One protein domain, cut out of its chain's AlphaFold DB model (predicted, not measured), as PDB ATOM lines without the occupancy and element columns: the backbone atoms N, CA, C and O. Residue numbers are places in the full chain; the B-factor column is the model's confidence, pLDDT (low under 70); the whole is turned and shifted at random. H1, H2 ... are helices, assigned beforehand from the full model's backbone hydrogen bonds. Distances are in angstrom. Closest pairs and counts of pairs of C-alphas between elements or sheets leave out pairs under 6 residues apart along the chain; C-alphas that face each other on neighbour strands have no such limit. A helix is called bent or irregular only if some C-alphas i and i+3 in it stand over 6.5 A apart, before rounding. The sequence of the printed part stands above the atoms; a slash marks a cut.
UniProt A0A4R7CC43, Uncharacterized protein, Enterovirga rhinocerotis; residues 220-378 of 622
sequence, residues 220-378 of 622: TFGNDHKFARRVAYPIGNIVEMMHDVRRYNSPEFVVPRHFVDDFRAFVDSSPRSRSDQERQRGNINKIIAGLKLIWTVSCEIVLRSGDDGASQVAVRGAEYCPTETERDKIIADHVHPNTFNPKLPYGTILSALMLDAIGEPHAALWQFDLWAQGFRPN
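Overview. This is residues 220 to 378 of the 622 residues of an uncharacterized protein of Enterovirga rhinocerotis (UniProt A0A4R7CC43). Two long helices, H1 and H3, make a V that closes towards the last residues of both, where H4 packs on them, while H5 packs on one side of the V and touches both. On the other side H2 packs on H3, and the hairpin of H6 and H7 is added outward from H2. The printed part has 159 residues with seven named helices, H1 to H7 in order, and no named strand: all helix, compact with a radius of gyration of the C-alphas of 16.8 A, elongated, spanning 60 by 33 by 25 A.

Along the chain. Find C-alpha 222 at (277.248, 178.302, 110.135); from there H1 runs 35.1 A to residue 246, with a kink of 31 degrees near residue 233. It is neither bent nor irregular, but only just: C-alphas 230 and 233 are 6.5 A apart. Next come H2, residues 257 to 267, and H3, residues 274 to 304, 45.7 A long. H4 is residues 312 to 320, H5 324 to 334, H6 346 to 357, and H7 361 to 374, ending at C-alpha 374 (285.905, 178.104, 130.501).

Arrangement. Start at the hub, H3; H1, H3 and H5 form a bundle, three helices side by side. H1 touches H3 with residues 235 to 245 alone, closest C-alphas Met 242 and Val 302 at 5.5 A. H5 touches H3 at C-alphas Ile 288 and Ile 331, their closest, 6.4 A. H3 and H4 are a hairpin. H2 touches H6 at a shallow tilt of 17 degrees, opposite ways. Every O i to N i+4 pair is within hydrogen-bond range in H2, H6 and H7; H1 has 19 of 21, H3 26 of 27, H4 3 of 5, H5 6 of 7.

Size, cuts and confidence. The C-alphas of Gly 309 and Asn 378, the two farthest apart, are 61.1 A apart. The printed part has no cut, and the link H5 to H6 is long. Look for pLDDT under 70 at residues 243 to 256, 268 to 282 and 361 to 378, among others.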
ATOM      1  N   THR A 220     282.684 176.983 111.690       67.81
ATOM      2  CA  THR A 220     282.775 177.701 112.967       67.81
ATOM      3  C   THR A 220     281.474 178.437 113.291       67.81
ATOM      4  O   THR A 220     281.030 178.366 114.436       67.81
ATOM      5  N   PHE A 221     280.864 179.118 112.319       75.00
ATOM      6  CA  PHE A 221     279.737 180.041 112.508       75.00
ATOM      7  C   PHE A 221     278.403 179.564 111.907       75.00
ATOM      8  O   PHE A 221     277.348 180.078 112.287       75.00
ATOM      9  N   GLY A 222     278.412 178.609 110.973       81.06
ATOM     10  CA  GLY A 222     277.248 178.302 110.135       81.06
ATOM     11  C   GLY A 222     276.023 177.775 110.888       81.06
ATOM     12  O   GLY A 222     274.897 178.021 110.464       81.06
ATOM     13  N   ASN A 223     276.197 177.087 112.021       85.00
ATOM     14  CA  ASN A 223     275.069 176.606 112.832       85.00
ATOM     15  C   ASN A 223     274.417 177.737 113.642       85.00
ATOM     16  O   ASN A 223     273.195 177.899 113.584       85.00
ATOM     17  N   ASP A 224     275.227 178.563 114.312       85.12
ATOM     18  CA  ASP A 224     274.776 179.773 115.002       85.12
ATOM     19  C   ASP A 224     274.037 180.715 114.029       85.12
ATOM     20  O   ASP A 224     272.957 181.217 114.353       85.12
ATOM     21  N   HIS A 225     274.559 180.898 112.806       85.88
ATOM     22  CA  HIS A 225     273.916 181.710 111.766       85.88
ATOM     23  C   HIS A 225     272.577 181.127 111.301       85.88
ATOM     24  O   HIS A 225     271.580 181.852 111.263       85.88
ATOM     25  N   LYS A 226     272.508 179.821 111.003       89.56
ATOM     26  CA  LYS A 226     271.253 179.153 110.615       89.56
ATOM     27  C   LYS A 226     270.184 179.294 111.688       89.56
ATOM     28  O   LYS A 226     269.060 179.679 111.368       89.56
ATOM     29  N   PHE A 227     270.517 179.035 112.954       91.62
ATOM     30  CA  PHE A 227     269.577 179.210 114.061       91.62
ATOM     31  C   PHE A 227     269.123 180.669 114.185       91.62
ATOM     32  O   PHE A 227     267.923 180.936 114.292       91.62
ATOM     33  N   ALA A 228     270.052 181.625 114.098       87.00
ATOM     34  CA  ALA A 228     269.717 183.042 114.125       87.00
ATOM     35  C   ALA A 228     268.743 183.420 112.995       87.00
ATOM     36  O   ALA A 228     267.717 184.051 113.242       87.00
ATOM     37  N   ARG A 229     269.039 183.001 111.760       90.06
ATOM     38  CA  ARG A 229     268.304 183.346 110.532       90.06
ATOM     39  C   ARG A 229     266.950 182.642 110.415       90.06
ATOM     40  O   ARG A 229     266.005 183.235 109.904       90.06
ATOM     41  N   ARG A 230     266.849 181.382 110.854       91.81
ATOM     42  CA  ARG A 230     265.662 180.525 110.667       91.81
ATOM     43  C   ARG A 230     264.760 180.420 111.894       91.81
ATOM     44  O   ARG A 230     263.584 180.121 111.724       91.81
ATOM     45  N   VAL A 231     265.276 180.671 113.099       91.19
ATOM     46  CA  VAL A 231     264.522 180.517 114.358       91.19
ATOM     47  C   VAL A 231     264.483 181.820 115.158       91.19
ATOM     48  O   VAL A 231     263.396 182.305 115.464       91.19
ATOM     49  N   ALA A 232     265.631 182.434 115.468       86.19
ATOM     50  CA  ALA A 232     265.645 183.630 116.318       86.19
ATOM     51  C   ALA A 232     265.019 184.857 115.629       86.19
ATOM     52  O   ALA A 232     264.223 185.561 116.248       86.19
ATOM     53  N   TYR A 233     265.331 185.091 114.351       87.12
ATOM     54  CA  TYR A 233     264.830 186.237 113.590       87.12
ATOM     55  C   TYR A 233     263.297 186.220 113.407       87.12
ATOM     56  O   TYR A 233     262.672 187.221 113.769       87.12
ATOM     57  N   PRO A 234     262.644 185.135 112.930       88.25
ATOM     58  CA  PRO A 234     261.184 185.114 112.805       88.25
ATOM     59  C   PRO A 234     260.473 185.287 114.152       88.25
ATOM     60  O   PRO A 234     259.586 186.134 114.261       88.25
ATOM     61  N   ILE A 235     260.920 184.570 115.195       86.56
ATOM     62  CA  ILE A 235     260.364 184.694 116.553       86.56
ATOM     63  C   ILE A 235     260.533 186.131 117.071       86.56
ATOM     64  O   ILE A 235     259.584 186.713 117.587       86.56
ATOM     65  N   GLY A 236     261.707 186.742 116.883       83.69
ATOM     66  CA  GLY A 236     261.977 188.115 117.308       83.69
ATOM     67  C   GLY A 236     261.056 189.152 116.656       83.69
ATOM     68  O   GLY A 236     260.614 190.071 117.340       83.69
ATOM     69  N   ASN A 237     260.727 189.000 115.367       84.31
ATOM     70  CA  ASN A 237     259.796 189.900 114.673       84.31
ATOM     71  C   ASN A 237     258.336 189.680 115.114       84.31
ATOM     72  O   ASN A 237     257.645 190.653 115.408       84.31
ATOM     73  N   ILE A 238     257.851 188.434 115.203       80.75
ATOM     74  CA  ILE A 238     256.440 188.187 115.560       80.75
ATOM     75  C   ILE A 238     256.135 188.518 117.029       80.75
ATOM     76  O   ILE A 238     255.051 189.009 117.340       80.75
ATOM     77  N   VAL A 239     257.099 188.327 117.934       78.25
ATOM     78  CA  VAL A 239     256.968 188.706 119.351       78.25
ATOM     79  C   VAL A 239     256.997 190.231 119.534       78.25
ATOM     80  O   VAL A 239     256.287 190.754 120.391       78.25
ATOM     81  N   GLU A 240     257.754 190.964 118.712       77.94
ATOM     82  CA  GLU A 240     257.728 192.436 118.682       77.94
ATOM     83  C   GLU A 240     256.355 192.946 118.209       77.94
ATOM     84  O   GLU A 240     255.731 193.758 118.888       77.94
ATOM     85  N   MET A 241     255.802 192.366 117.138       76.94
ATOM     86  CA  MET A 241     254.434 192.668 116.689       76.94
ATOM     87  C   MET A 241     253.372 192.331 117.750       76.94
ATOM     88  O   MET A 241     252.426 193.094 117.943       76.94
ATOM     89  N   MET A 242     253.528 191.220 118.477       71.50
ATOM     90  CA  MET A 242     252.653 190.853 119.598       71.50
ATOM     91  C   MET A 242     252.713 191.892 120.732       71.50
ATOM     92  O   MET A 242     251.677 192.242 121.307       71.50
ATOM     93  N   HIS A 243     253.913 192.387 121.048       67.25
ATOM     94  CA  HIS A 243     254.129 193.433 122.043       67.25
ATOM     95  C   HIS A 243     253.466 194.752 121.619       67.25
ATOM     96  O   HIS A 243     252.725 195.331 122.413       67.25
ATOM     97  N   ASP A 244     253.639 195.181 120.366       67.69
ATOM     98  CA  ASP A 244     253.045 196.413 119.829       67.69
ATOM     99  C   ASP A 244     251.506 196.386 119.844       67.69
ATOM    100  O   ASP A 244     250.868 197.378 120.207       67.69
ATOM    101  N   VAL A 245     250.898 195.238 119.511       65.12
ATOM    102  CA  VAL A 245     249.435 195.043 119.544       65.12
ATOM    103  C   VAL A 245     248.874 195.153 120.964       65.12
ATOM    104  O   VAL A 245     247.798 195.722 121.151       65.12
ATOM    105  N   ARG A 246     249.562 194.593 121.969       59.94
ATOM    106  CA  ARG A 246     249.004 194.422 123.326       59.94
ATOM    107  C   ARG A 246     249.604 195.309 124.418       59.94
ATOM    108  O   ARG A 246     249.067 195.317 125.523       59.94
ATOM    109  N   ARG A 247     250.680 196.052 124.137       53.75
ATOM    110  CA  ARG A 247     251.415 196.906 125.097       53.75
ATOM    111  C   ARG A 247     251.772 196.165 126.398       53.75
ATOM    112  O   ARG A 247     251.570 196.667 127.504       53.75
ATOM    113  N   TYR A 248     252.230 194.919 126.267       51.47
ATOM    114  CA  TYR A 248     252.455 194.029 127.407       51.47
ATOM    115  C   TYR A 248     253.786 194.304 128.116       51.47
ATOM    116  O   TYR A 248     254.833 193.767 127.770       51.47
ATOM    117  N   ASN A 249     253.695 195.078 129.198       44.12
ATOM    118  CA  ASN A 249     254.828 195.519 130.013       44.12
ATOM    119  C   ASN A 249     255.531 194.415 130.839       44.12
ATOM    120  O   ASN A 249     256.555 194.719 131.456       44.12
ATOM    121  N   SER A 250     255.009 193.174 130.900       44.62
ATOM    122  CA  SER A 250     255.656 192.067 131.634       44.62
ATOM    123  C   SER A 250     256.388 191.076 130.704       44.62
ATOM    124  O   SER A 250     255.753 190.453 129.847       44.62
ATOM    125  N   PRO A 251     257.700 190.849 130.916       45.50
ATOM    126  CA  PRO A 251     258.515 189.880 130.173       45.50
ATOM    127  C   PRO A 251     258.132 188.415 130.432       45.50
ATOM    128  O   PRO A 251     258.455 187.542 129.629       45.50
ATOM    129  N   GLU A 252     257.419 188.129 131.524       46.78
ATOM    130  CA  GLU A 252     257.011 186.773 131.929       46.78
ATOM    131  C   GLU A 252     256.033 186.131 130.928       46.78
ATOM    132  O   GLU A 252     255.974 184.908 130.808       46.78
ATOM    133  N   PHE A 253     255.300 186.961 130.175       50.66
ATOM    134  CA  PHE A 253     254.429 186.544 129.070       50.66
ATOM    135  C   PHE A 253     255.191 186.276 127.764       50.66
ATOM    136  O   PHE A 253     254.635 185.666 126.853       50.66
ATOM    137  N   VAL A 254     256.441 186.737 127.656       55.38
ATOM    138  CA  VAL A 254     257.265 186.610 126.446       55.38
ATOM    139  C   VAL A 254     258.118 185.344 126.493       55.38
ATOM    140  O   VAL A 254     258.206 184.626 125.498       55.38
ATOM    141  N   VAL A 255     258.731 185.045 127.646       62.91
ATOM    142  CA  VAL A 255     259.542 183.834 127.831       62.91
ATOM    143  C   VAL A 255     259.270 183.210 129.208       62.91
ATOM    144  O   VAL A 255     259.605 183.817 130.228       62.91
ATOM    145  N   PRO A 256     258.711 181.986 129.288       68.56
ATOM    146  CA  PRO A 256     258.502 181.315 130.567       68.56
ATOM    147  C   PRO A 256     259.829 181.004 131.268       68.56
ATOM    148  O   PRO A 256     260.725 180.413 130.667       68.56
ATOM    149  N   ARG A 257     259.939 181.303 132.571       72.00
ATOM    150  CA  ARG A 257     261.157 181.059 133.373       72.00
ATOM    151  C   ARG A 257     261.759 179.660 133.180       72.00
ATOM    152  O   ARG A 257     262.963 179.535 132.990       72.00
ATOM    153  N   HIS A 258     260.927 178.618 133.202       78.94
ATOM    154  CA  HIS A 258     261.389 177.234 133.052       78.94
ATOM    155  C   HIS A 258     262.054 176.981 131.688       78.94
ATOM    156  O   HIS A 258     263.032 176.245 131.618       78.94
ATOM    157  N   PHE A 259     261.577 177.636 130.623       82.12
ATOM    158  CA  PHE A 259     262.213 177.584 129.312       82.12
ATOM    159  C   PHE A 259     263.561 178.310 129.318       82.12
ATOM    160  O   PHE A 259     264.488 177.818 128.693       82.12
ATOM    161  N   VAL A 260     263.716 179.420 130.052       78.88
ATOM    162  CA  VAL A 260     265.018 180.105 130.190       78.88
ATOM    163  C   VAL A 260     266.038 179.226 130.924       78.88
ATOM    164  O   VAL A 260     267.175 179.098 130.472       78.88
ATOM    165  N   ASP A 261     265.634 178.571 132.018       79.38
ATOM    166  CA  ASP A 261     266.494 177.632 132.754       79.38
ATOM    167  C   ASP A 261     266.896 176.415 131.891       79.38
ATOM    168  O   ASP A 261     268.069 176.027 131.882       79.38
ATOM    169  N   ASP A 262     265.962 175.848 131.116       81.56
ATOM    170  CA  ASP A 262     266.252 174.774 130.156       81.56
ATOM    171  C   ASP A 262     267.114 175.262 128.972       81.56
ATOM    172  O   ASP A 262     268.024 174.549 128.546       81.56
ATOM    173  N   PHE A 263     266.892 176.479 128.460       84.31
ATOM    174  CA  PHE A 263     267.650 177.067 127.347       84.31
ATOM    175  C   PHE A 263     269.099 177.369 127.736       84.31
ATOM    176  O   PHE A 263     270.010 177.049 126.971       84.31
ATOM    177  N   ARG A 264     269.345 177.863 128.959       79.12
ATOM    178  CA  ARG A 264     270.699 177.921 129.535       79.12
ATOM    179  C   ARG A 264     271.343 176.535 129.542       79.12
ATOM    180  O   ARG A 264     272.457 176.369 129.054       79.12
ATOM    181  N   ALA A 265     270.625 175.525 130.036       77.94
ATOM    182  CA  ALA A 265     271.119 174.150 130.091       77.94
ATOM    183  C   ALA A 265     271.312 173.494 128.707       77.94
ATOM    184  O   ALA A 265     271.989 172.474 128.622       77.94
ATOM    185  N   PHE A 266     270.738 174.049 127.637       82.44
ATOM    186  CA  PHE A 266     271.019 173.683 126.247       82.44
ATOM    187  C   PHE A 266     272.299 174.368 125.743       82.44
ATOM    188  O   PHE A 266     273.218 173.681 125.299       82.44
ATOM    189  N   VAL A 267     272.399 175.692 125.899       77.94
ATOM    190  CA  VAL A 267     273.561 176.514 125.505       77.94
ATOM    191  C   VAL A 267     274.862 176.059 126.170       77.94
ATOM    192  O   VAL A 267     275.873 175.889 125.495       77.94
ATOM    193  N   ASP A 268     274.845 175.828 127.483       69.94
ATOM    194  CA  ASP A 268     276.053 175.505 128.254       69.94
ATOM    195  C   ASP A 268     276.554 174.057 127.993       69.94
ATOM    196  O   ASP A 268     277.625 173.653 128.459       69.94
ATOM    197  N   SER A 269     275.787 173.239 127.259       57.41
ATOM    198  CA  SER A 269     275.958 171.782 127.204       57.41
ATOM    199  C   SER A 269     276.952 171.286 126.144       57.41
ATOM    200  O   SER A 269     276.614 170.531 125.240       57.41
ATOM    201  N   SER A 270     278.236 171.608 126.303       49.38
ATOM    202  CA  SER A 270     279.295 170.909 125.554       49.38
ATOM    203  C   SER A 270     279.385 169.429 126.000       49.38
ATOM    204  O   SER A 270     279.680 169.177 127.172       49.38
ATOM    205  N   PRO A 271     279.128 168.426 125.126       46.97
ATOM    206  CA  PRO A 271     279.054 167.017 125.529       46.97
ATOM    207  C   PRO A 271     280.433 166.444 125.884       46.97
ATOM    208  O   PRO A 271     281.212 166.082 125.004       46.97
ATOM    209  N   ARG A 272     280.723 166.318 127.185       42.19
ATOM    210  CA  ARG A 272     281.975 165.721 127.690       42.19
ATOM    211  C   ARG A 272     281.866 164.224 127.995       42.19
ATOM    212  O   ARG A 272     282.893 163.555 128.064       42.19
ATOM    213  N   SER A 273     280.657 163.679 128.146       41.31
ATOM    214  CA  SER A 273     280.427 162.246 128.368       41.31
ATOM    215  C   SER A 273     279.176 161.713 127.657       41.31
ATOM    216  O   SER A 273     278.276 162.458 127.266       41.31
ATOM    217  N   ARG A 274     279.092 160.382 127.533       43.56
ATOM    218  CA  ARG A 274     277.937 159.673 126.950       43.56
ATOM    219  C   ARG A 274     276.654 159.854 127.780       43.56
ATOM    220  O   ARG A 274     275.572 159.933 127.213       43.56
ATOM    221  N   SER A 275     276.781 159.998 129.100       49.19
ATOM    222  CA  SER A 275     275.677 160.337 130.013       49.19
ATOM    223  C   SER A 275     275.176 161.777 129.851       49.19
ATOM    224  O   SER A 275     273.986 162.034 130.045       49.19
ATOM    225  N   ASP A 276     276.043 162.715 129.456       52.50
ATOM    226  CA  ASP A 276     275.616 164.090 129.172       52.50
ATOM    227  C   ASP A 276     274.777 164.138 127.893       52.50
ATOM    228  O   ASP A 276     273.761 164.824 127.864       52.50
ATOM    229  N   GLN A 277     275.124 163.343 126.874       53.22
ATOM    230  CA  GLN A 277     274.355 163.238 125.624       53.22
ATOM    231  C   GLN A 277     272.915 162.740 125.843       53.22
ATOM    232  O   GLN A 277     271.988 163.197 125.173       53.22
ATOM    233  N   GLU A 278     272.695 161.828 126.794       54.25
ATOM    234  CA  GLU A 278     271.350 161.344 127.133       54.25
ATOM    235  C   GLU A 278     270.527 162.414 127.869       54.25
ATOM    236  O   GLU A 278     269.358 162.626 127.539       54.25
ATOM    237  N   ARG A 279     271.149 163.177 128.782       56.88
ATOM    238  CA  ARG A 279     270.518 164.349 129.417       56.88
ATOM    239  C   ARG A 279     270.229 165.473 128.413       56.88
ATOM    240  O   ARG A 279     269.141 166.041 128.435       56.88
ATOM    241  N   GLN A 280     271.154 165.744 127.492       59.41
ATOM    242  CA  GLN A 280     270.988 166.723 126.412       59.41
ATOM    243  C   GLN A 280     269.791 166.395 125.522       59.41
ATOM    244  O   GLN A 280     268.990 167.282 125.252       59.41
ATOM    245  N   ARG A 281     269.614 165.130 125.114       58.22
ATOM    246  CA  ARG A 281     268.425 164.699 124.351       58.22
ATOM    247  C   ARG A 281     267.121 164.996 125.099       58.22
ATOM    248  O   ARG A 281     266.162 165.452 124.482       58.22
ATOM    249  N   GLY A 282     267.102 164.796 126.419       58.91
ATOM    250  CA  GLY A 282     265.978 165.184 127.274       58.91
ATOM    251  C   GLY A 282     265.701 166.691 127.257       58.91
ATOM    252  O   GLY A 282     264.551 167.096 127.097       58.91
ATOM    253  N   ASN A 283     266.743 167.521 127.364       72.44
ATOM    254  CA  ASN A 283     266.612 168.982 127.374       72.44
ATOM    255  C   ASN A 283     266.220 169.553 125.998       72.44
ATOM    256  O   ASN A 283     265.314 170.378 125.920       72.44
ATOM    257  N   ILE A 284     266.838 169.090 124.906       82.31
ATOM    258  CA  ILE A 284     266.597 169.581 123.534       82.31
ATOM    259  C   ILE A 284     265.124 169.439 123.138       82.31
ATOM    260  O   ILE A 284     264.548 170.372 122.581       82.31
ATOM    261  N   ASN A 285     264.477 168.328 123.502       84.56
ATOM    262  CA  ASN A 285     263.047 168.134 123.252       84.56
ATOM    263  C   ASN A 285     262.179 169.213 123.926       84.56
ATOM    264  O   ASN A 285     261.174 169.634 123.350       84.56
ATOM    265  N   LYS A 286     262.579 169.713 125.104       85.12
ATOM    266  CA  LYS A 286     261.902 170.842 125.760       85.12
ATOM    267  C   LYS A 286     262.158 172.168 125.048       85.12
ATOM    268  O   LYS A 286     261.237 172.970 124.950       85.12
ATOM    269  N   ILE A 287     263.372 172.397 124.534       88.00
ATOM    270  CA  ILE A 287     263.689 173.607 123.754       88.00
ATOM    271  C   ILE A 287     262.827 173.656 122.496       88.00
ATOM    272  O   ILE A 287     262.185 174.666 122.226       88.00
ATOM    273  N   ILE A 288     262.742 172.536 121.777       89.12
ATOM    274  CA  ILE A 288     261.880 172.383 120.605       89.12
ATOM    275  C   ILE A 288     260.413 172.651 120.980       89.12
ATOM    276  O   ILE A 288     259.752 173.441 120.311       89.12
ATOM    277  N   ALA A 289     259.905 172.062 122.069       86.31
ATOM    278  CA  ALA A 289     258.529 172.285 122.524       86.31
ATOM    279  C   ALA A 289     258.249 173.744 122.944       86.31
ATOM    280  O   ALA A 289     257.212 174.299 122.585       86.31
ATOM    281  N   GLY A 290     259.174 174.386 123.662       86.50
ATOM    282  CA  GLY A 290     259.032 175.772 124.113       86.50
ATOM    283  C   GLY A 290     259.113 176.787 122.972       86.50
ATOM    284  O   GLY A 290     258.287 177.695 122.913       86.50
ATOM    285  N   LEU A 291     260.029 176.596 122.015       87.94
ATOM    286  CA  LEU A 291     260.102 177.426 120.806       87.94
ATOM    287  C   LEU A 291     258.828 177.299 119.960       87.94
ATOM    288  O   LEU A 291     258.300 178.315 119.511       87.94
ATOM    289  N   LYS A 292     258.290 176.079 119.802       88.81
ATOM    290  CA  LYS A 292     256.988 175.855 119.150       88.81
ATOM    291  C   LYS A 292     255.876 176.620 119.862       88.81
ATOM    292  O   LYS A 292     255.116 177.323 119.199       88.81
ATOM    293  N   LEU A 293     255.796 176.525 121.191       85.75
ATOM    294  CA  LEU A 293     254.771 177.205 121.987       85.75
ATOM    295  C   LEU A 293     254.851 178.734 121.844       85.75
ATOM    296  O   LEU A 293     253.843 179.357 121.518       85.75
ATOM    297  N   ILE A 294     256.037 179.326 122.021       83.50
ATOM    298  CA  ILE A 294     256.258 180.779 121.910       83.50
ATOM    299  C   ILE A 294     255.853 181.285 120.517       83.50
ATOM    300  O   ILE A 294     255.111 182.262 120.406       83.50
ATOM    301  N   TRP A 295     256.287 180.600 119.453       87.75
ATOM    302  CA  TRP A 295     255.968 180.981 118.073       87.75
ATOM    303  C   TRP A 295     254.459 180.860 117.791       87.75
ATOM    304  O   TRP A 295     253.861 181.777 117.233       87.75
ATOM    305  N   THR A 296     253.815 179.781 118.258       86.19
ATOM    306  CA  THR A 296     252.365 179.555 118.089       86.19
ATOM    307  C   THR A 296     251.536 180.633 118.775       86.19
ATOM    308  O   THR A 296     250.699 181.261 118.133       86.19
ATOM    309  N   VAL A 297     251.798 180.895 120.061       81.00
ATOM    310  CA  VAL A 297     251.050 181.882 120.855       81.00
ATOM    311  C   VAL A 297     251.218 183.290 120.278       81.00
ATOM    312  O   VAL A 297     250.235 184.024 120.165       81.00
ATOM    313  N   SER A 298     252.428 183.646 119.838       81.25
ATOM    314  CA  SER A 298     252.689 184.939 119.192       81.25
ATOM    315  C   SER A 298     251.898 185.090 117.890       81.25
ATOM    316  O   SER A 298     251.252 186.115 117.676       81.25
ATOM    317  N   CYS A 299     251.879 184.049 117.051       83.44
ATOM    318  CA  CYS A 299     251.113 184.039 115.806       83.44
ATOM    319  C   CYS A 299     249.599 184.085 116.025       83.44
ATOM    320  O   CYS A 299     248.925 184.884 115.381       83.44
ATOM    321  N   GLU A 300     249.052 183.301 116.959       82.50
ATOM    322  CA  GLU A 300     247.625 183.368 117.304       82.50
ATOM    323  C   GLU A 300     247.204 184.770 117.761       82.50
ATOM    324  O   GLU A 300     246.111 185.225 117.427       82.50
ATOM    325  N   ILE A 301     248.055 185.464 118.523       76.38
ATOM    326  CA  ILE A 301     247.761 186.811 119.017       76.38
ATOM    327  C   ILE A 301     247.841 187.852 117.894       76.38
ATOM    328  O   ILE A 301     246.944 188.689 117.786       76.38
ATOM    329  N   VAL A 302     248.885 187.810 117.062       75.56
ATOM    330  CA  VAL A 302     249.074 188.790 115.981       75.56
ATOM    331  C   VAL A 302     248.048 188.596 114.864       75.56
ATOM    332  O   VAL A 302     247.489 189.584 114.394       75.56
ATOM    333  N   LEU A 303     247.732 187.358 114.475       80.19
ATOM    334  CA  LEU A 303     246.745 187.098 113.422       80.19
ATOM    335  C   LEU A 303     245.323 187.476 113.865       80.19
ATOM    336  O   LEU A 303     244.649 188.193 113.129       80.19
ATOM    337  N   ARG A 304     244.905 187.128 115.095       74.94
ATOM    338  CA  ARG A 304     243.593 187.554 115.635       74.94
ATOM    339  C   ARG A 304     243.452 189.075 115.764       74.94
ATOM    340  O   ARG A 304     242.339 189.583 115.749       74.94
ATOM    341  N   SER A 305     244.554 189.830 115.830       63.81
ATOM    342  CA  SER A 305     244.504 191.305 115.803       63.81
ATOM    343  C   SER A 305     244.104 191.904 114.441       63.81
ATOM    344  O   SER A 305     243.972 193.121 114.324       63.81
ATOM    345  N   GLY A 306     243.930 191.068 113.409       57.81
ATOM    346  CA  GLY A 306     243.351 191.446 112.118       57.81
ATOM    347  C   GLY A 306     241.846 191.179 111.988       57.81
ATOM    348  O   GLY A 306     241.247 191.657 111.025       57.81
ATOM    349  N   ASP A 307     241.231 190.448 112.928       57.62
ATOM    350  CA  ASP A 307     239.803 190.097 112.868       57.62
ATOM    351  C   ASP A 307     238.895 191.310 113.170       57.62
ATOM    352  O   ASP A 307     237.805 191.422 112.611       57.62
ATOM    353  N   ASP A 308     239.381 192.279 113.958       55.19
ATOM    354  CA  ASP A 308     238.722 193.573 114.232       55.19
ATOM    355  C   ASP A 308     238.787 194.566 113.041       55.19
ATOM    356  O   ASP A 308     238.420 195.738 113.155       55.19
ATOM    357  N   GLY A 309     239.273 194.110 111.882       49.34
ATOM    358  CA  GLY A 309     239.564 194.915 110.698       49.34
ATOM    359  C   GLY A 309     241.045 194.828 110.323       49.34
ATOM    360  O   GLY A 309     241.900 194.642 111.182       49.34
ATOM    361  N   ALA A 310     241.349 194.962 109.025       53.56
ATOM    362  CA  ALA A 310     242.642 194.613 108.424       53.56
ATOM    363  C   ALA A 310     243.838 195.462 108.922       53.56
ATOM    364  O   ALA A 310     244.352 196.343 108.228       53.56
ATOM    365  N   SER A 311     244.305 195.159 110.131       62.81
ATOM    366  CA  SER A 311     245.487 195.736 110.755       62.81
ATOM    367  C   SER A 311     246.728 195.441 109.916       62.81
ATOM    368  O   SER A 311     247.032 194.286 109.604       62.81
ATOM    369  N   GLN A 312     247.512 196.481 109.616       70.06
ATOM    370  CA  GLN A 312     248.811 196.327 108.951       70.06
ATOM    371  C   GLN A 312     249.769 195.426 109.751       70.06
ATOM    372  O   GLN A 312     250.689 194.852 109.169       70.06
ATOM    373  N   VAL A 313     249.548 195.267 111.062       69.81
ATOM    374  CA  VAL A 313     250.330 194.357 111.907       69.81
ATOM    375  C   VAL A 313     249.980 192.895 111.622       69.81
ATOM    376  O   VAL A 313     250.890 192.089 111.485       69.81
ATOM    377  N   ALA A 314     248.701 192.552 111.436       66.00
ATOM    378  CA  ALA A 314     248.293 191.188 111.082       66.00
ATOM    379  C   ALA A 314     248.778 190.793 109.674       66.00
ATOM    380  O   ALA A 314     249.311 189.699 109.486       66.00
ATOM    381  N   VAL A 315     248.688 191.716 108.705       75.06
ATOM    382  CA  VAL A 315     249.195 191.510 107.333       75.06
ATOM    383  C   VAL A 315     250.713 191.281 107.318       75.06
ATOM    384  O   VAL A 315     251.187 190.400 106.607       75.06
ATOM    385  N   ARG A 316     251.480 192.028 108.125       78.50
ATOM    386  CA  ARG A 316     252.934 191.825 108.277       78.50
ATOM    387  C   ARG A 316     253.285 190.602 109.129       78.50
ATOM    388  O   ARG A 316     254.310 189.975 108.891       78.50
ATOM    389  N   GLY A 317     252.448 190.247 110.101       77.31
ATOM    390  CA  GLY A 317     252.635 189.076 110.956       77.31
ATOM    391  C   GLY A 317     252.507 187.757 110.199       77.31
ATOM    392  O   GLY A 317     253.243 186.820 110.491       77.31
ATOM    393  N   ALA A 318     251.646 187.706 109.177       81.50
ATOM    394  CA  ALA A 318     251.479 186.535 108.317       81.50
ATOM    395  C   ALA A 318     252.788 186.075 107.639       81.50
ATOM    396  O   ALA A 318     252.983 184.876 107.466       81.50
ATOM    397  N   GLU A 319     253.719 186.990 107.334       85.88
ATOM    398  CA  GLU A 319     255.058 186.669 106.799       85.88
ATOM    399  C   GLU A 319     255.889 185.798 107.763       85.88
ATOM    400  O   GLU A 319     256.689 184.968 107.334       85.88
ATOM    401  N   TYR A 320     255.675 185.953 109.073       86.69
ATOM    402  CA  TYR A 320     256.420 185.271 110.137       86.69
ATOM    403  C   TYR A 320     255.623 184.144 110.808       86.69
ATOM    404  O   TYR A 320     256.085 183.578 111.802       86.69
ATOM    405  N   CYS A 321     254.456 183.793 110.261       88.38
ATOM    406  CA  CYS A 321     253.561 182.760 110.783       88.38
ATOM    407  C   CYS A 321     253.403 181.589 109.799       88.38
ATOM    408  O   CYS A 321     252.350 181.452 109.173       88.38
ATOM    409  N   PRO A 322     254.442 180.738 109.665       88.88
ATOM    410  CA  PRO A 322     254.377 179.525 108.858       88.88
ATOM    411  C   PRO A 322     253.320 178.549 109.382       88.88
ATOM    412  O   PRO A 322     252.891 178.610 110.539       88.88
ATOM    413  N   THR A 323     252.936 177.595 108.534       89.88
ATOM    414  CA  THR A 323     252.006 176.523 108.928       89.88
ATOM    415  C   THR A 323     252.585 175.665 110.060       89.88
ATOM    416  O   THR A 323     253.799 175.583 110.227       89.88
ATOM    417  N   GLU A 324     251.744 174.988 110.851       88.44
ATOM    418  CA  GLU A 324     252.212 174.201 112.008       88.44
ATOM    419  C   GLU A 324     253.274 173.147 111.633       88.44
ATOM    420  O   GLU A 324     254.290 173.013 112.315       88.44
ATOM    421  N   THR A 325     253.086 172.447 110.513       89.25
ATOM    422  CA  THR A 325     254.033 171.448 109.995       89.25
ATOM    423  C   THR A 325     255.348 172.067 109.515       89.25
ATOM    424  O   THR A 325     256.413 171.470 109.678       89.25
ATOM    425  N   GLU A 326     255.294 173.270 108.951       90.50
ATOM    426  CA  GLU A 326     256.448 174.036 108.481       90.50
ATOM    427  C   GLU A 326     257.244 174.637 109.646       90.50
ATOM    428  O   GLU A 326     258.454 174.429 109.716       90.50
ATOM    429  N   ARG A 327     256.571 175.277 110.614       91.50
ATOM    430  CA  ARG A 327     257.128 175.714 111.909       91.50
ATOM    431  C   ARG A 327     257.881 174.570 112.584       91.50
ATOM    432  O   ARG A 327     259.029 174.724 113.002       91.50
ATOM    433  N   ASP A 328     257.234 173.411 112.678       89.44
ATOM    434  CA  ASP A 328     257.780 172.247 113.364       89.44
ATOM    435  C   ASP A 328     259.008 171.674 112.670       89.44
ATOM    436  O   ASP A 328     259.965 171.303 113.355       89.44
ATOM    437  N   LYS A 329     259.006 171.662 111.334       90.81
ATOM    438  CA  LYS A 329     260.176 171.305 110.539       90.81
ATOM    439  C   LYS A 329     261.305 172.324 110.716       90.81
ATOM    440  O   LYS A 329     262.423 171.923 111.013       90.81
ATOM    441  N   ILE A 330     261.027 173.625 110.608       91.50
ATOM    442  CA  ILE A 330     262.033 174.690 110.768       91.50
ATOM    443  C   ILE A 330     262.730 174.590 112.130       91.50
ATOM    444  O   ILE A 330     263.951 174.711 112.195       91.50
ATOM    445  N   ILE A 331     261.991 174.338 113.212       90.06
ATOM    446  CA  ILE A 331     262.588 174.184 114.545       90.06
ATOM    447  C   ILE A 331     263.386 172.872 114.637       90.06
ATOM    448  O   ILE A 331     264.505 172.887 115.144       90.06
ATOM    449  N   ALA A 332     262.862 171.749 114.133       87.25
ATOM    450  CA  ALA A 332     263.552 170.456 114.187       87.25
ATOM    451  C   ALA A 332     264.853 170.420 113.359       87.25
ATOM    452  O   ALA A 332     265.851 169.870 113.822       87.25
ATOM    453  N   ASP A 333     264.865 171.046 112.179       89.12
ATOM    454  CA  ASP A 333     266.017 171.078 111.267       89.12
ATOM    455  C   ASP A 333     267.181 171.949 111.800       89.12
ATOM    456  O   ASP A 333     268.313 171.803 111.339       89.12
ATOM    457  N   HIS A 334     266.935 172.845 112.772       89.88
ATOM    458  CA  HIS A 334     267.916 173.843 113.244       89.88
ATOM    459  C   HIS A 334     268.194 173.835 114.766       89.88
ATOM    460  O   HIS A 334     269.081 174.559 115.231       89.88
ATOM    461  N   VAL A 335     267.477 173.028 115.561       88.44
ATOM    462  CA  VAL A 335     267.653 172.916 117.025       88.44
ATOM    463  C   VAL A 335     268.142 171.514 117.398       88.44
ATOM    464  O   VAL A 335     267.373 170.567 117.535       88.44
ATOM    465  N   HIS A 336     269.455 171.391 117.575       84.62
ATOM    466  CA  HIS A 336     270.182 170.135 117.765       84.62
ATOM    467  C   HIS A 336     271.405 170.338 118.694       84.62
ATOM    468  O   HIS A 336     271.771 171.486 118.948       84.62
ATOM    469  N   PRO A 337     272.088 169.283 119.197       76.88
ATOM    470  CA  PRO A 337     273.140 169.427 120.220       76.88
ATOM    471  C   PRO A 337     274.281 170.395 119.869       76.88
ATOM    472  O   PRO A 337     274.874 170.987 120.760       76.88
ATOM    473  N   ASN A 338     274.563 170.578 118.574       77.69
ATOM    474  CA  ASN A 338     275.644 171.428 118.069       77.69
ATOM    475  C   ASN A 338     275.117 172.747 117.454       77.69
ATOM    476  O   ASN A 338     275.716 173.257 116.508       77.69
ATOM    477  N   THR A 339     273.960 173.260 117.902       83.81
ATOM    478  CA  THR A 339     273.353 174.500 117.355       83.81
ATOM    479  C   THR A 339     274.185 175.739 117.662       83.81
ATOM    480  O   THR A 339     274.322 176.590 116.792       83.81
ATOM    481  N   PHE A 340     274.752 175.819 118.866       81.44
ATOM    482  CA  PHE A 340     275.685 176.872 119.249       81.44
ATOM    483  C   PHE A 340     277.089 176.286 119.356       81.44
ATOM    484  O   PHE A 340     277.315 175.318 120.087       81.44
ATOM    485  N   ASN A 341     278.049 176.875 118.652       75.81
ATOM    486  CA  ASN A 341     279.457 176.571 118.858       75.81
ATOM    487  C   ASN A 341     279.900 177.164 120.208       75.81
ATOM    488  O   ASN A 341     279.889 178.385 120.352       75.81
ATOM    489  N   PRO A 342     280.361 176.369 121.195       69.00
ATOM    490  CA  PRO A 342     280.701 176.889 122.524       69.00
ATOM    491  C   PRO A 342     281.863 177.897 122.517       69.00
ATOM    492  O   PRO A 342     282.055 178.606 123.503       69.00
ATOM    493  N   LYS A 343     282.638 177.981 121.424       68.62
ATOM    494  CA  LYS A 343     283.689 178.995 121.216       68.62
ATOM    495  C   LYS A 343     283.126 180.387 120.893       68.62
ATOM    496  O   LYS A 343     283.849 181.375 121.024       68.62
ATOM    497  N   LEU A 344     281.861 180.461 120.482       70.81
ATOM    498  CA  LEU A 344     281.123 181.680 120.167       70.81
ATOM    499  C   LEU A 344     280.174 182.032 121.336       70.81
ATOM    500  O   LEU A 344     279.716 181.137 122.044       70.81
ATOM    501  N   PRO A 345     279.872 183.320 121.578       70.50
ATOM    502  CA  PRO A 345     279.076 183.758 122.720       70.50
ATOM    503  C   PRO A 345     277.579 183.878 122.406       70.50
ATOM    504  O   PRO A 345     276.810 184.249 123.288       70.50
ATOM    505  N   TYR A 346     277.145 183.646 121.162       75.19
ATOM    506  CA  TYR A 346     275.807 184.030 120.698       75.19
ATOM    507  C   TYR A 346     274.684 183.353 121.495       75.19
ATOM    508  O   TYR A 346     273.773 184.037 121.963       75.19
ATOM    509  N   GLY A 347     274.791 182.041 121.732       77.06
ATOM    510  CA  GLY A 347     273.874 181.311 122.613       77.06
ATOM    511  C   GLY A 347     273.923 181.810 124.062       77.06
ATOM    512  O   GLY A 347     272.878 182.041 124.671       77.06
ATOM    513  N   THR A 348     275.124 182.048 124.601       76.12
ATOM    514  CA  THR A 348     275.346 182.548 125.972       76.12
ATOM    515  C   THR A 348     274.691 183.910 126.190       76.12
ATOM    516  O   THR A 348     274.027 184.124 127.200       76.12
ATOM    517  N   ILE A 349     274.822 184.820 125.223       73.44
ATOM    518  CA  ILE A 349     274.245 186.167 125.271       73.44
ATOM    519  C   ILE A 349     272.732 186.121 125.088       73.44
ATOM    520  O   ILE A 349     272.023 186.817 125.808       73.44
ATOM    521  N   LEU A 350     272.218 185.281 124.184       77.75
ATOM    522  CA  LEU A 350     270.776 185.098 124.022       77.75
ATOM    523  C   LEU A 350     270.136 184.582 125.323       77.75
ATOM    524  O   LEU A 350     269.145 185.143 125.786       77.75
ATOM    525  N   SER A 351     270.762 183.589 125.960       80.00
ATOM    526  CA  SER A 351     270.368 183.055 127.271       80.00
ATOM    527  C   SER A 351     270.426 184.117 128.380       80.00
ATOM    528  O   SER A 351     269.472 184.286 129.139       80.00
ATOM    529  N   ALA A 352     271.502 184.903 128.448       74.38
ATOM    530  CA  ALA A 352     271.658 185.960 129.445       74.38
ATOM    531  C   ALA A 352     270.686 187.143 129.244       74.38
ATOM    532  O   ALA A 352     270.210 187.713 130.225       74.38
ATOM    533  N   LEU A 353     270.336 187.492 128.001       73.81
ATOM    534  CA  LEU A 353     269.309 188.500 127.706       73.81
ATOM    535  C   LEU A 353     267.897 187.994 128.035       73.81
ATOM    536  O   LEU A 353     267.073 188.782 128.497       73.81
ATOM    537  N   MET A 354     267.622 186.694 127.877       77.31
ATOM    538  CA  MET A 354     266.394 186.082 128.401       77.31
ATOM    539  C   MET A 354     266.350 186.135 129.937       77.31
ATOM    540  O   MET A 354     265.309 186.480 130.493       77.31
ATOM    541  N   LEU A 355     267.470 185.862 130.622       75.06
ATOM    542  CA  LEU A 355     267.579 185.968 132.086       75.06
ATOM    543  C   LEU A 355     267.375 187.405 132.592       75.06
ATOM    544  O   LEU A 355     266.642 187.599 133.560       75.06
ATOM    545  N   ASP A 356     267.960 188.420 131.946       72.00
ATOM    546  CA  ASP A 356     267.705 189.816 132.328       72.00
ATOM    547  C   ASP A 356     266.253 190.231 132.073       72.00
ATOM    548  O   ASP A 356     265.651 190.884 132.933       72.00
ATOM    549  N   ALA A 357     265.690 189.822 130.927       71.00
ATOM    550  CA  ALA A 357     264.297 190.074 130.589       71.00
ATOM    551  C   ALA A 357     263.381 189.553 131.702       71.00
ATOM    552  O   ALA A 357     262.648 190.355 132.263       71.00
ATOM    553  N   ILE A 358     263.491 188.288 132.127       70.69
ATOM    554  CA  ILE A 358     262.681 187.746 133.241       70.69
ATOM    555  C   ILE A 358     263.070 188.272 134.643       70.69
ATOM    556  O   ILE A 358     262.566 187.771 135.646       70.69
ATOM    557  N   GLY A 359     263.949 189.274 134.740       67.56
ATOM    558  CA  GLY A 359     264.275 189.953 135.996       67.56
ATOM    559  C   GLY A 359     265.418 189.340 136.811       67.56
ATOM    560  O   GLY A 359     265.559 189.688 137.981       67.56
ATOM    561  N   GLU A 360     266.264 188.482 136.227       71.06
ATOM    562  CA  GLU A 360     267.388 187.822 136.915       71.06
ATOM    563  C   GLU A 360     268.784 188.292 136.434       71.06
ATOM    564  O   GLU A 360     269.602 187.475 135.993       71.06
ATOM    565  N   PRO A 361     269.141 189.591 136.567       66.81
ATOM    566  CA  PRO A 361     270.430 190.117 136.103       66.81
ATOM    567  C   PRO A 361     271.632 189.465 136.807       66.81
ATOM    568  O   PRO A 361     272.702 189.334 136.221       66.81
ATOM    569  N   HIS A 362     271.464 188.992 138.048       62.34
ATOM    570  CA  HIS A 362     272.493 188.222 138.754       62.34
ATOM    571  C   HIS A 362     272.796 186.878 138.070       62.34
ATOM    572  O   HIS A 362     273.961 186.498 137.965       62.34
ATOM    573  N   ALA A 363     271.769 186.173 137.581       68.88
ATOM    574  CA  ALA A 363     271.936 184.904 136.876       68.88
ATOM    575  C   ALA A 363     272.526 185.120 135.473       68.88
ATOM    576  O   ALA A 363     273.409 184.366 135.062       68.88
ATOM    577  N   ALA A 364     272.102 186.184 134.782       67.88
ATOM    578  CA  ALA A 364     272.677 186.606 133.505       67.88
ATOM    579  C   ALA A 364     274.189 186.884 133.624       67.88
ATOM    580  O   ALA A 364     274.988 186.330 132.870       67.88
ATOM    581  N   LEU A 365     274.599 187.679 134.620       63.16
ATOM    582  CA  LEU A 365     276.009 188.011 134.857       63.16
ATOM    583  C   LEU A 365     276.844 186.798 135.313       63.16
ATOM    584  O   LEU A 365     278.021 186.712 134.968       63.16
ATOM    585  N   TRP A 366     276.246 185.837 136.025       68.19
ATOM    586  CA  TRP A 366     276.911 184.582 136.398       68.19
ATOM    587  C   TRP A 366     277.133 183.636 135.205       68.19
ATOM    588  O   TRP A 366     278.189 183.009 135.115       68.19
ATOM    589  N   GLN A 367     276.191 183.548 134.256       67.19
ATOM    590  CA  GLN A 367     276.369 182.701 133.067       67.19
ATOM    591  C   GLN A 367     277.561 183.167 132.207       67.19
ATOM    592  O   GLN A 367     278.310 182.338 131.686       67.19
ATOM    593  N   PHE A 368     277.794 184.482 132.115       61.72
ATOM    594  CA  PHE A 368     278.978 185.025 131.443       61.72
ATOM    595  C   PHE A 368     280.293 184.657 132.143       61.72
ATOM    596  O   PHE A 368     281.254 184.305 131.459       61.72
ATOM    597  N   ASP A 369     280.335 184.687 133.480       58.31
ATOM    598  CA  ASP A 369     281.520 184.303 134.258       58.31
ATOM    599  C   ASP A 369     281.891 182.829 134.017       58.31
ATOM    600  O   ASP A 369     283.042 182.520 133.709       58.31
ATOM    601  N   LEU A 370     280.906 181.922 134.020       62.56
ATOM    602  CA  LEU A 370     281.124 180.507 133.685       62.56
ATOM    603  C   LEU A 370     281.713 180.312 132.277       62.56
ATOM    604  O   LEU A 370     282.702 179.589 132.118       62.56
ATOM    605  N   TRP A 371     281.138 180.961 131.259       65.12
ATOM    606  CA  TRP A 371     281.627 180.851 129.879       65.12
ATOM    607  C   TRP A 371     283.046 181.415 129.731       65.12
ATOM    608  O   TRP A 371     283.925 180.763 129.167       65.12
ATOM    609  N   ALA A 372     283.313 182.594 130.297       56.84
ATOM    610  CA  ALA A 372     284.619 183.236 130.215       56.84
ATOM    611  C   ALA A 372     285.707 182.492 131.014       56.84
ATOM    612  O   ALA A 372     286.826 182.344 130.519       56.84
ATOM    613  N   GLN A 373     285.392 181.939 132.194       57.81
ATOM    614  CA  GLN A 373     286.311 181.064 132.936       57.81
ATOM    615  C   GLN A 373     286.655 179.792 132.150       57.81
ATOM    616  O   GLN A 373     287.815 179.373 132.148       57.81
ATOM    617  N   GLY A 374     285.684 179.219 131.427       54.75
ATOM    618  CA  GLY A 374     285.905 178.104 130.501       54.75
ATOM    619  C   GLY A 374     286.798 178.439 129.296       54.75
ATOM    620  O   GLY A 374     287.331 177.525 128.670       54.75
ATOM    621  N   PHE A 375     287.001 179.729 129.004       51.38
ATOM    622  CA  PHE A 375     287.756 180.249 127.858       51.38
ATOM    623  C   PHE A 375     288.974 181.108 128.241       51.38
ATOM    624  O   PHE A 375     289.405 181.954 127.454       51.38
ATOM    625  N   ARG A 376     289.575 180.883 129.420       44.78
ATOM    626  CA  ARG A 376     290.839 181.544 129.796       44.78
ATOM    627  C   ARG A 376     291.934 181.259 128.751       44.78
ATOM    628  O   ARG A 376     292.265 180.091 128.537       44.78
ATOM    629  N   PRO A 377     292.510 182.285 128.098       40.72
ATOM    630  CA  PRO A 377     293.381 182.078 126.949       40.72
ATOM    631  C   PRO A 377     294.759 181.565 127.369       40.72
ATOM    632  O   PRO A 377     295.533 182.275 128.012       40.72
ATOM    633  N   ASN A 378     295.107 180.352 126.938       38.44
ATOM    634  CA  ASN A 378     296.490 179.896 126.986       38.44
ATOM    635  C   ASN A 378     297.254 180.536 125.814       38.44
ATOM    636  O   ASN A 378     297.195 180.054 124.684       38.44
TER     637      ASN A 378